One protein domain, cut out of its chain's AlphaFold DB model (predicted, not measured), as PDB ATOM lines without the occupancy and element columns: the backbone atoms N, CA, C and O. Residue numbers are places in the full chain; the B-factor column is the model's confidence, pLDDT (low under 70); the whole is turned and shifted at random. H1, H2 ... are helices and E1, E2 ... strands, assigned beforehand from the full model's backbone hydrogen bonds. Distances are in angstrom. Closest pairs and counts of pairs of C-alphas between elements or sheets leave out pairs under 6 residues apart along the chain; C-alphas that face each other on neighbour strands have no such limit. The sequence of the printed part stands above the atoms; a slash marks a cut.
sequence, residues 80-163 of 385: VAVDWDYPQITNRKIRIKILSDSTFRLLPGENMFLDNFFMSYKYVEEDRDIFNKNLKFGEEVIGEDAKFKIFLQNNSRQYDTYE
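AT A GLANCE: This is residues 80 to 163 of the 385 residues of the protein "Tyrosine-protein kinase" of Cyclobacterium qasimii M12-11B (UniProt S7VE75). With little regular structure, two small antiparallel sheets, E1-E6-E5 and E2-E3-E4, come near each other at E4 and E6, while residues 116 to 121, partly H1, stick out. Under half of the 84 printed residues are in the one named helix and six named strands, mostly strand, ordered E1 E2 E3 H1 E4 E5 E6. It is compact, radius of gyration of the C-alphas 13.5 A, spanning 38 by 30 by 19 A.

HOW THE PARTS SIT: Within hydrogen-bond range are N 81 of E1, residues 80 to 82, and O 149 of E6, residues 146 to 152, 2.8 A; N 95 and O 107, 2.9 A, in the hairpin of E2, residues 93 to 98, and E3, residues 103 to 108; N 104 and O 135 of E4, residues 134 to 136, 2.9 A; and N 143 and O 146, 2.8 A, in the hairpin of E5, residues 140 to 143, and E6. H1, residues 115 to 118, is on neither sheet; its one O i to N i+3 pair is not within range.

IN THESE COORDINATES: E1 begins at C-alpha 80 (164.262, 131.617, 170.635); E6, 18.8 A long, ends at C-alpha 152 (171.075, 129.152, 176.006).

THE WHOLE: The printed part has no cut; the link H1 to E4 is long. Residues 110 to 127 and 155 to 158 have pLDDT under 70.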
ATOM      1  N   VAL A  80     165.679 131.973 170.622       94.81
ATOM      2  CA  VAL A  80     164.262 131.617 170.635       94.81
ATOM      3  C   VAL A  80     163.943 130.966 169.289       94.81
ATOM      4  O   VAL A  80     164.284 131.509 168.242       94.81
ATOM      5  N   ALA A  81     163.329 129.788 169.319       94.56
ATOM      6  CA  ALA A  81     162.784 129.107 168.152       94.56
ATOM      7  C   ALA A  81     161.258 129.128 168.255       94.56
ATOM      8  O   ALA A  81     160.701 128.537 169.182       94.56
ATOM      9  N   VAL A  82     160.611 129.846 167.342       93.31
ATOM     10  CA  VAL A  82     159.172 130.132 167.372       93.31
ATOM     11  C   VAL A  82     158.416 129.129 166.509       93.31
ATOM     12  O   VAL A  82     158.881 128.770 165.429       93.31
ATOM     13  N   ASP A  83     157.249 128.692 166.975       93.06
ATOM     14  CA  ASP A  83     156.299 127.921 166.174       93.06
ATOM     15  C   ASP A  83     155.277 128.876 165.536       93.06
ATOM     16  O   ASP A  83     154.288 129.266 166.160       93.06
ATOM     17  N   TRP A  84     155.544 129.312 164.305       89.81
ATOM     18  CA  TRP A  84     154.702 130.286 163.603       89.81
ATOM     19  C   TRP A  84     153.334 129.732 163.160       89.81
ATOM     20  O   TRP A  84     152.482 130.526 162.761       89.81
ATOM     21  N   ASP A  85     153.086 128.422 163.300       91.94
ATOM     22  CA  ASP A  85     151.768 127.802 163.080       91.94
ATOM     23  C   ASP A  85     150.831 127.959 164.296       91.94
ATOM     24  O   ASP A  85     149.664 127.558 164.264       91.94
ATOM     25  N   TYR A  86     151.324 128.562 165.380       92.38
ATOM     26  CA  TYR A  86     150.574 128.871 166.594       92.38
ATOM     27  C   TYR A  86     150.449 130.395 166.786       92.38
ATOM     28  O   TYR A  86     151.361 131.127 166.395       92.38
ATOM     29  N   PRO A  87     149.365 130.919 167.397       89.75
ATOM     30  CA  PRO A  87     149.275 132.340 167.741       89.75
ATOM     31  C   PRO A  87     150.467 132.808 168.594       89.75
ATOM     32  O   PRO A  87     150.832 132.142 169.556       89.75
ATOM     33  N   GLN A  88     151.074 133.949 168.249       89.69
ATOM     34  CA  GLN A  88     152.256 134.478 168.944       89.69
ATOM     35  C   GLN A  88     152.042 135.900 169.471       89.69
ATOM     36  O   GLN A  88     151.463 136.757 168.794       89.69
ATOM     37  N   ILE A  89     152.627 136.183 170.637       85.81
ATOM     38  CA  ILE A  89     152.758 137.529 171.197       85.81
ATOM     39  C   ILE A  89     153.701 138.333 170.305       85.81
ATOM     40  O   ILE A  89     154.923 138.215 170.390       85.81
ATOM     41  N   THR A  90     153.133 139.167 169.443       80.94
ATOM     42  CA  THR A  90     153.900 140.016 168.526       80.94
ATOM     43  C   THR A  90     153.823 141.485 168.927       80.94
ATOM     44  O   THR A  90     152.985 141.887 169.737       80.94
ATOM     45  N   ASN A  91     154.746 142.296 168.399       76.94
ATOM     46  CA  ASN A  91     154.865 143.738 168.667       76.94
ATOM     47  C   ASN A  91     155.163 144.122 170.125       76.94
ATOM     48  O   ASN A  91     155.068 145.294 170.481       76.94
ATOM     49  N   ARG A  92     155.541 143.164 170.976       82.31
ATOM     50  CA  ARG A  92     155.861 143.410 172.383       82.31
ATOM     51  C   ARG A  92     157.132 142.697 172.784       82.31
ATOM     52  O   ARG A  92     157.388 141.571 172.361       82.31
ATOM     53  N   LYS A  93     157.932 143.369 173.605       87.81
ATOM     54  CA  LYS A  93     159.143 142.776 174.159       87.81
ATOM     55  C   LYS A  93     158.784 141.863 175.319       87.81
ATOM     56  O   LYS A  93     157.954 142.201 176.160       87.81
ATOM     57  N   ILE A  94     159.450 140.722 175.374       90.94
ATOM     58  CA  ILE A  94     159.391 139.785 176.487       90.94
ATOM     59  C   ILE A  94     160.760 139.785 177.150       90.94
ATOM     60  O   ILE A  94     161.777 139.548 176.497       90.94
ATOM     61  N   ARG A  95     160.789 140.037 178.456       91.56
ATOM     62  CA  ARG A  95     162.018 140.054 179.241       91.56
ATOM     63  C   ARG A  95     162.329 138.661 179.773       91.56
ATOM     64  O   ARG A  95     161.478 137.982 180.338       91.56
ATOM     65  N   ILE A  96     163.581 138.250 179.630       91.50
ATOM     66  CA  ILE A  96     164.135 137.004 180.146       91.50
ATOM     67  C   ILE A  96     165.096 137.331 181.284       91.50
ATOM     68  O   ILE A  96     166.110 138.011 181.103       91.50
ATOM     69  N   LYS A  97     164.804 136.772 182.461       90.31
ATOM     70  CA  LYS A  97     165.727 136.728 183.596       90.31
ATOM     71  C   LYS A  97     166.322 135.328 183.700       90.31
ATOM     72  O   LYS A  97     165.633 134.381 184.083       90.31
ATOM     73  N   ILE A  98     167.600 135.196 183.362       89.56
ATOM     74  CA  ILE A  98     168.337 133.933 183.481       89.56
ATOM     75  C   ILE A  98     168.589 133.667 184.972       89.56
ATOM     76  O   ILE A  98     169.199 134.486 185.656       89.56
ATOM     77  N   LEU A  99     168.092 132.541 185.491       89.62
ATOM     78  CA  LEU A  99     168.236 132.170 186.906       89.62
ATOM     79  C   LEU A  99     169.453 131.258 187.111       89.62
ATOM     80  O   LEU A  99     170.218 131.423 188.057       89.62
ATOM     81  N   SER A 100     169.639 130.303 186.202       88.56
ATOM     82  CA  SER A 100     170.757 129.362 186.171       88.56
ATOM     83  C   SER A 100     171.050 128.966 184.725       88.56
ATOM     84  O   SER A 100     170.336 129.372 183.811       88.56
ATOM     85  N   ASP A 101     172.045 128.113 184.517       87.81
ATOM     86  CA  ASP A 101     172.405 127.598 183.189       87.81
ATOM     87  C   ASP A 101     171.336 126.647 182.621       87.81
ATOM     88  O   ASP A 101     171.364 126.296 181.447       87.81
ATOM     89  N   SER A 102     170.370 126.248 183.456       90.56
ATOM     90  CA  SER A 102     169.269 125.352 183.090       90.56
ATOM     91  C   SER A 102     167.894 126.018 183.127       90.56
ATOM     92  O   SER A 102     166.964 125.512 182.505       90.56
ATOM     93  N   THR A 103     167.747 127.145 183.831       93.44
ATOM     94  CA  THR A 103     166.437 127.741 184.130       93.44
ATOM     95  C   THR A 103     166.404 129.247 183.933       93.44
ATOM     96  O   THR A 103     167.338 129.959 184.309       93.44
ATOM     97  N   PHE A 104     165.262 129.751 183.485       93.00
ATOM     98  CA  PHE A 104     164.979 131.171 183.322       93.00
ATOM     99  C   PHE A 104     163.552 131.506 183.771       93.00
ATOM    100  O   PHE A 104     162.757 130.627 184.104       93.00
ATOM    101  N   ARG A 105     163.235 132.799 183.790       93.19
ATOM    102  CA  ARG A 105     161.885 133.319 184.013       93.19
ATOM    103  C   ARG A 105     161.548 134.357 182.955       93.19
ATOM    104  O   ARG A 105     162.385 135.212 182.659       93.19
ATOM    105  N   LEU A 106     160.328 134.288 182.429       92.56
ATOM    106  CA  LEU A 106     159.772 135.312 181.550       92.56
ATOM    107  C   LEU A 106     159.034 136.367 182.365       92.56
ATOM    108  O   LEU A 106     158.323 136.050 183.319       92.56
ATOM    109  N   LEU A 107     159.216 137.618 181.972       90.12
ATOM    110  CA  LEU A 107     158.575 138.793 182.537       90.12
ATOM    111  C   LEU A 107     158.028 139.641 181.378       90.12
ATOM    112  O   LEU A 107     158.636 139.647 180.300       90.12
ATOM    113  N   PRO A 108     156.930 140.384 181.580       86.25
ATOM    114  CA  PRO A 108     156.530 141.426 180.643       86.25
ATOM    115  C   PRO A 108     157.697 142.402 180.408       86.25
ATOM    116  O   PRO A 108     158.377 142.800 181.359       86.25
ATOM    117  N   GLY A 109     157.980 142.731 179.145       75.31
ATOM    118  CA  GLY A 109     158.955 143.768 178.804       75.31
ATOM    119  C   GLY A 109     158.412 145.168 179.092       75.31
ATOM    120  O   GLY A 109     157.216 145.356 179.305       75.31
ATOM    121  N   GLU A 110     159.289 146.171 179.098       68.00
ATOM    122  CA  GLU A 110     158.847 147.562 179.227       68.00
ATOM    123  C   GLU A 110     158.195 148.050 177.924       68.00
ATOM    124  O   GLU A 110     158.789 147.981 176.846       68.00
ATOM    125  N   ASN A 111     156.963 148.559 178.032       56.53
ATOM    126  CA  ASN A 111     156.228 149.145 176.911       56.53
ATOM    127  C   ASN A 111     156.959 150.384 176.372       56.53
ATOM    128  O   ASN A 111     157.469 151.207 177.140       56.53
ATOM    129  N   MET A 112     156.963 150.574 175.049       52.28
ATOM    130  CA  MET A 112     157.407 151.848 174.487       52.28
ATOM    131  C   MET A 112     156.440 152.958 174.922       52.28
ATOM    132  O   MET A 112     155.237 152.744 175.047       52.28
ATOM    133  N   PHE A 113     156.946 154.177 175.132       43.22
ATOM    134  CA  PHE A 113     156.141 155.330 175.575       43.22
ATOM    135  C   PHE A 113     154.879 155.574 174.720       43.22
ATOM    136  O   PHE A 113     153.873 156.048 175.245       43.22
ATOM    137  N   LEU A 114     154.914 155.230 173.427       45.28
ATOM    138  CA  LEU A 114     153.765 155.322 172.520       45.28
ATOM    139  C   LEU A 114     152.684 154.258 172.779       45.28
ATOM    140  O   LEU A 114     151.505 154.567 172.621       45.28
ATOM    141  N   ASP A 115     153.046 153.058 173.242       48.56
ATOM    142  CA  ASP A 115     152.081 151.999 173.571       48.56
ATOM    143  C   ASP A 115     151.217 152.394 174.774       48.56
ATOM    144  O   ASP A 115     150.006 152.176 174.779       48.56
ATOM    145  N   ASN A 116     151.811 153.083 175.754       46.56
ATOM    146  CA  ASN A 116     151.091 153.617 176.915       46.56
ATOM    147  C   ASN A 116     150.121 154.758 176.565       46.56
ATOM    148  O   ASN A 116     149.230 155.053 177.361       46.56
ATOM    149  N   PHE A 117     150.295 155.427 175.418       44.78
ATOM    150  CA  PHE A 117     149.471 156.578 175.033       44.78
ATOM    151  C   PHE A 117     148.195 156.169 174.280       44.78
ATOM    152  O   PHE A 117     147.180 156.853 174.391       44.78
ATOM    153  N   PHE A 118     148.223 155.045 173.554       49.69
ATOM    154  CA  PHE A 118     147.087 154.567 172.753       49.69
ATOM    155  C   PHE A 118     146.390 153.315 173.309       49.69
ATOM    156  O   PHE A 118     145.279 153.014 172.875       49.69
ATOM    157  N   MET A 119     146.976 152.594 174.276       47.56
ATOM    158  CA  MET A 119     146.365 151.391 174.857       47.56
ATOM    159  C   MET A 119     146.007 151.572 176.338       47.56
ATOM    160  O   MET A 119     146.875 151.643 177.203       47.56
ATOM    161  N   SER A 120     144.712 151.526 176.667       41.81
ATOM    162  CA  SER A 120     144.213 151.446 178.051       41.81
ATOM    163  C   SER A 120     144.344 150.036 178.669       41.81
ATOM    164  O   SER A 120     143.524 149.650 179.499       41.81
ATOM    165  N   TYR A 121     145.335 149.233 178.263       47.09
ATOM    166  CA  TYR A 121     145.433 147.790 178.560       47.09
ATOM    167  C   TYR A 121     146.447 147.428 179.656       47.09
ATOM    168  O   TYR A 121     147.018 146.343 179.656       47.09
ATOM    169  N   LYS A 122     146.641 148.296 180.651       46.06
ATOM    170  CA  LYS A 122     147.590 148.046 181.753       46.06
ATOM    171  C   LYS A 122     147.209 146.869 182.681       46.06
ATOM    172  O   LYS A 122     147.972 146.554 183.580       46.06
ATOM    173  N   TYR A 123     146.042 146.244 182.491       42.56
ATOM    174  CA  TYR A 123     145.458 145.257 183.414       42.56
ATOM    175  C   TYR A 123     145.491 143.785 182.945       42.56
ATOM    176  O   TYR A 123     145.085 142.927 183.714       42.56
ATOM    177  N   VAL A 124     145.963 143.462 181.731       50.72
ATOM    178  CA  VAL A 124     145.930 142.072 181.189       50.72
ATOM    179  C   VAL A 124     147.330 141.435 181.074       50.72
ATOM    180  O   VAL A 124     147.473 140.254 180.778       50.72
ATOM    181  N   GLU A 125     148.396 142.204 181.303       55.56
ATOM    182  CA  GLU A 125     149.765 141.797 180.947       55.56
ATOM    183  C   GLU A 125     150.480 140.946 182.008       55.56
ATOM    184  O   GLU A 125     151.286 140.092 181.644       55.56
ATOM    185  N   GLU A 126     150.191 141.138 183.298       55.00
ATOM    186  CA  GLU A 126     150.861 140.400 184.386       55.00
ATOM    187  C   GLU A 126     150.317 138.973 184.593       55.00
ATOM    188  O   GLU A 126     151.017 138.143 185.176       55.00
ATOM    189  N   ASP A 127     149.128 138.672 184.058       58.91
ATOM    190  CA  ASP A 127     148.387 137.418 184.284       58.91
ATOM    191  C   ASP A 127     148.519 136.383 183.153       58.91
ATOM    192  O   ASP A 127     147.894 135.320 183.208       58.91
ATOM    193  N   ARG A 128     149.336 136.641 182.121       73.31
ATOM    194  CA  ARG A 128     149.541 135.633 181.068       73.31
ATOM    195  C   ARG A 128     150.244 134.398 181.614       73.31
ATOM    196  O   ARG A 128     151.190 134.473 182.398       73.31
ATOM    197  N   ASP A 129     149.815 133.247 181.122       81.69
ATOM    198  CA  ASP A 129     150.218 131.932 181.605       81.69
ATOM    199  C   ASP A 129     151.703 131.593 181.396       81.69
ATOM    200  O   ASP A 129     152.206 130.683 182.053       81.69
ATOM    201  N   ILE A 130     152.435 132.322 180.558       87.69
ATOM    202  CA  ILE A 130     153.879 132.122 180.371       87.69
ATOM    203  C   ILE A 130     154.756 132.937 181.336       87.69
ATOM    204  O   ILE A 130     155.938 132.620 181.503       87.69
ATOM    205  N   PHE A 131     154.222 133.987 181.971       90.94
ATOM    206  CA  PHE A 131     155.014 134.903 182.795       90.94
ATOM    207  C   PHE A 131     155.162 134.427 184.239       90.94
ATOM    208  O   PHE A 131     154.390 133.621 184.751       90.94
ATOM    209  N   ASN A 132     156.206 134.922 184.910       88.69
ATOM    210  CA  ASN A 132     156.503 134.681 186.325       88.69
ATOM    211  C   ASN A 132     156.732 133.209 186.730       88.69
ATOM    212  O   ASN A 132     156.942 132.920 187.911       88.69
ATOM    213  N   LYS A 133     156.799 132.282 185.766       88.75
ATOM    214  CA  LYS A 133     157.099 130.860 185.979       88.75
ATOM    215  C   LYS A 133     158.590 130.563 185.813       88.75
ATOM    216  O   LYS A 133     159.287 131.203 185.028       88.75
ATOM    217  N   ASN A 134     159.085 129.578 186.563       92.38
ATOM    218  CA  ASN A 134     160.422 129.027 186.341       92.38
ATOM    219  C   ASN A 134     160.343 128.022 185.190       92.38
ATOM    220  O   ASN A 134     159.709 126.979 185.328       92.38
ATOM    221  N   LEU A 135     160.986 128.353 184.078       94.12
ATOM    222  CA  LEU A 135     161.018 127.560 182.853       94.12
ATOM    223  C   LEU A 135     162.434 127.028 182.631       94.12
ATOM    224  O   LEU A 135     163.401 127.578 183.170       94.12
ATOM    225  N   LYS A 136     162.566 125.958 181.848       95.06
ATOM    226  CA  LYS A 136     163.856 125.347 181.521       95.06
ATOM    227  C   LYS A 136     164.236 125.597 180.072       95.06
ATOM    228  O   LYS A 136     163.382 125.593 179.190       95.06
ATOM    229  N   PHE A 137     165.527 125.798 179.824       94.81
ATOM    230  CA  PHE A 137     166.027 125.916 178.455       94.81
ATOM    231  C   PHE A 137     165.829 124.601 177.688       94.81
ATOM    232  O   PHE A 137     166.017 123.517 178.235       94.81
ATOM    233  N   GLY A 138     165.452 124.707 176.414       94.31
ATOM    234  CA  GLY A 138     165.179 123.583 175.516       94.31
ATOM    235  C   GLY A 138     163.793 122.946 175.667       94.31
ATOM    236  O   GLY A 138     163.370 122.226 174.761       94.31
ATOM    237  N   GLU A 139     163.068 123.227 176.753       95.50
ATOM    238  CA  GLU A 139     161.671 122.813 176.910       95.50
ATOM    239  C   GLU A 139     160.731 123.764 176.152       95.50
ATOM    240  O   GLU A 139     161.037 124.939 175.927       95.50
ATOM    241  N   GLU A 140     159.594 123.227 175.712       94.94
ATOM    242  CA  GLU A 140     158.580 124.002 175.002       94.94
ATOM    243  C   GLU A 140     157.798 124.875 175.983       94.94
ATOM    244  O   GLU A 140     157.268 124.393 176.985       94.94
ATOM    245  N   VAL A 141     157.739 126.170 175.689       93.94
ATOM    246  CA  VAL A 141     156.887 127.127 176.387       93.94
ATOM    247  C   VAL A 141     155.599 127.228 175.587       93.94
ATOM    248  O   VAL A 141     155.638 127.637 174.429       93.94
ATOM    249  N   ILE A 142     154.485 126.836 176.201       92.94
ATOM    250  CA  ILE A 142     153.148 126.893 175.607       92.94
ATOM    251  C   ILE A 142     152.284 127.775 176.501       92.94
ATOM    252  O   ILE A 142     152.196 127.529 177.707       92.94
ATOM    253  N   GLY A 143     151.658 128.774 175.897       89.25
ATOM    254  CA  GLY A 143     150.594 129.567 176.489       89.25
ATOM    255  C   GLY A 143     149.497 129.873 175.480       89.25
ATOM    256  O   GLY A 143     149.584 129.423 174.343       89.25
ATOM    257  N   GLU A 144     148.481 130.639 175.875       87.88
ATOM    258  CA  GLU A 144     147.311 130.954 175.027       87.88
ATOM    259  C   GLU A 144     147.684 131.555 173.660       87.88
ATOM    260  O   GLU A 144     147.100 131.206 172.634       87.88
ATOM    261  N   ASP A 145     148.679 132.441 173.640       87.62
ATOM    262  CA  ASP A 145     149.179 133.105 172.439       87.62
ATOM    263  C   ASP A 145     150.708 133.081 172.355       87.62
ATOM    264  O   ASP A 145     151.340 134.030 171.895       87.62
ATOM    265  N   ALA A 146     151.320 131.993 172.821       90.88
ATOM    266  CA  ALA A 146     152.758 131.802 172.752       90.88
ATOM    267  C   ALA A 146     153.115 130.327 172.591       90.88
ATOM    268  O   ALA A 146     152.744 129.498 173.420       90.88
ATOM    269  N   LYS A 147     153.923 130.010 171.578       94.50
ATOM    270  CA  LYS A 147     154.540 128.685 171.463       94.50
ATOM    271  C   LYS A 147     155.944 128.782 170.894       94.50
ATOM    272  O   LYS A 147     156.126 129.113 169.723       94.50
ATOM    273  N   PHE A 148     156.942 128.519 171.729       95.06
ATOM    274  CA  PHE A 148     158.350 128.611 171.343       95.06
ATOM    275  C   PHE A 148     159.263 127.819 172.288       95.06
ATOM    276  O   PHE A 148     158.879 127.427 173.389       95.06
ATOM    277  N   LYS A 149     160.516 127.620 171.874       95.88
ATOM    278  CA  LYS A 149     161.599 127.060 172.698       95.88
ATOM    279  C   LYS A 149     162.698 128.091 172.876       95.88
ATOM    280  O   LYS A 149     163.055 128.776 171.922       95.88
ATOM    281  N   ILE A 150     163.264 128.179 174.075       95.12
ATOM    282  CA  ILE A 150     164.397 129.070 174.361       95.12
ATOM    283  C   ILE A 150     165.626 128.222 174.660       95.12
ATOM    284  O   ILE A 150     165.593 127.357 175.530       95.12
ATOM    285  N   PHE A 151     166.720 128.496 173.966       94.06
ATOM    286  CA  PHE A 151     168.014 127.849 174.133       94.06
ATOM    287  C   PHE A 151     169.034 128.854 174.663       94.06
ATOM    288  O   PHE A 151     169.062 130.004 174.223       94.06
ATOM    289  N   LEU A 152     169.898 128.406 175.570       91.69
ATOM    290  CA  LEU A 152     171.075 129.152 176.006       91.69
ATOM    291  C   LEU A 152     172.264 128.715 175.137       91.69
ATOM    292  O   LEU A 152     172.629 127.544 175.148       91.69
ATOM    293  N   GLN A 153     172.834 129.631 174.353       85.81
ATOM    294  CA  GLN A 153     173.933 129.334 173.424       85.81
ATOM    295  C   GLN A 153     175.310 129.634 174.022       85.81
ATOM    296  O   GLN A 153     176.253 128.875 173.814       85.81
ATOM    297  N   ASN A 154     175.435 130.728 174.775       75.56
ATOM    298  CA  ASN A 154     176.679 131.120 175.434       75.56
ATOM    299  C   ASN A 154     176.361 131.628 176.843       75.56
ATOM    300  O   ASN A 154     175.599 132.576 177.005       75.56
ATOM    301  N   ASN A 155     176.948 131.013 177.872       63.91
ATOM    302  CA  ASN A 155     176.720 131.396 179.269       63.91
ATOM    303  C   ASN A 155     177.657 132.519 179.754       63.91
ATOM    304  O   ASN A 155     177.816 132.744 180.953       63.91
ATOM    305  N   SER A 156     178.291 133.246 178.835       65.50
ATOM    306  CA  SER A 156     179.008 134.478 179.167       65.50
ATOM    307  C   SER A 156     177.981 135.561 179.511       65.50
ATOM    308  O   SER A 156     177.655 136.407 178.682       65.50
ATOM    309  N   ARG A 157     177.394 135.481 180.714       65.19
ATOM    310  CA  ARG A 157     176.407 136.443 181.218       65.19
ATOM    311  C   ARG A 157     177.038 137.826 181.234       65.19
ATOM    312  O   ARG A 157     177.846 138.141 182.103       65.19
ATOM    313  N   GLN A 158     176.678 138.627 180.243       69.94
ATOM    314  CA  GLN A 158     177.225 139.965 180.061       69.94
ATOM    315  C   GLN A 158     176.279 141.045 180.603       69.94
ATOM    316  O   GLN A 158     176.731 142.148 180.903       69.94
ATOM    317  N   TYR A 159     174.988 140.725 180.759       76.44
ATOM    318  CA  TYR A 159     173.941 141.660 181.173       76.44
ATOM    319  C   TYR A 159     172.962 141.016 182.164       76.44
ATOM    320  O   TYR A 159     172.752 139.801 182.141       76.44
ATOM    321  N   ASP A 160     172.339 141.843 183.011       71.88
ATOM    322  CA  ASP A 160     171.410 141.397 184.062       71.88
ATOM    323  C   ASP A 160     170.054 140.929 183.509       71.88
ATOM    324  O   ASP A 160     169.408 140.039 184.073       71.88
ATOM    325  N   THR A 161     169.609 141.526 182.401       80.62
ATOM    326  CA  THR A 161     168.324 141.232 181.756       80.62
ATOM    327  C   THR A 161     168.450 141.272 180.243       80.62
ATOM    328  O   THR A 161     169.027 142.208 179.684       80.62
ATOM    329  N   TYR A 162     167.838 140.286 179.596       90.56
ATOM    330  CA  TYR A 162     167.700 140.210 178.146       90.56
ATOM    331  C   TYR A 162     166.237 140.398 177.774       90.56
ATOM    332  O   TYR A 162     165.356 140.023 178.542       90.56
ATOM    333  N   GLU A 163     165.963 140.947 176.601       92.19
ATOM    334  CA  GLU A 163     164.611 141.043 176.059       92.19
ATOM    335  C   GLU A 163     164.593 140.484 174.637       92.19
ATOM    336  O   GLU A 163     165.597 140.540 173.928       92.19
TER     337      GLU A 163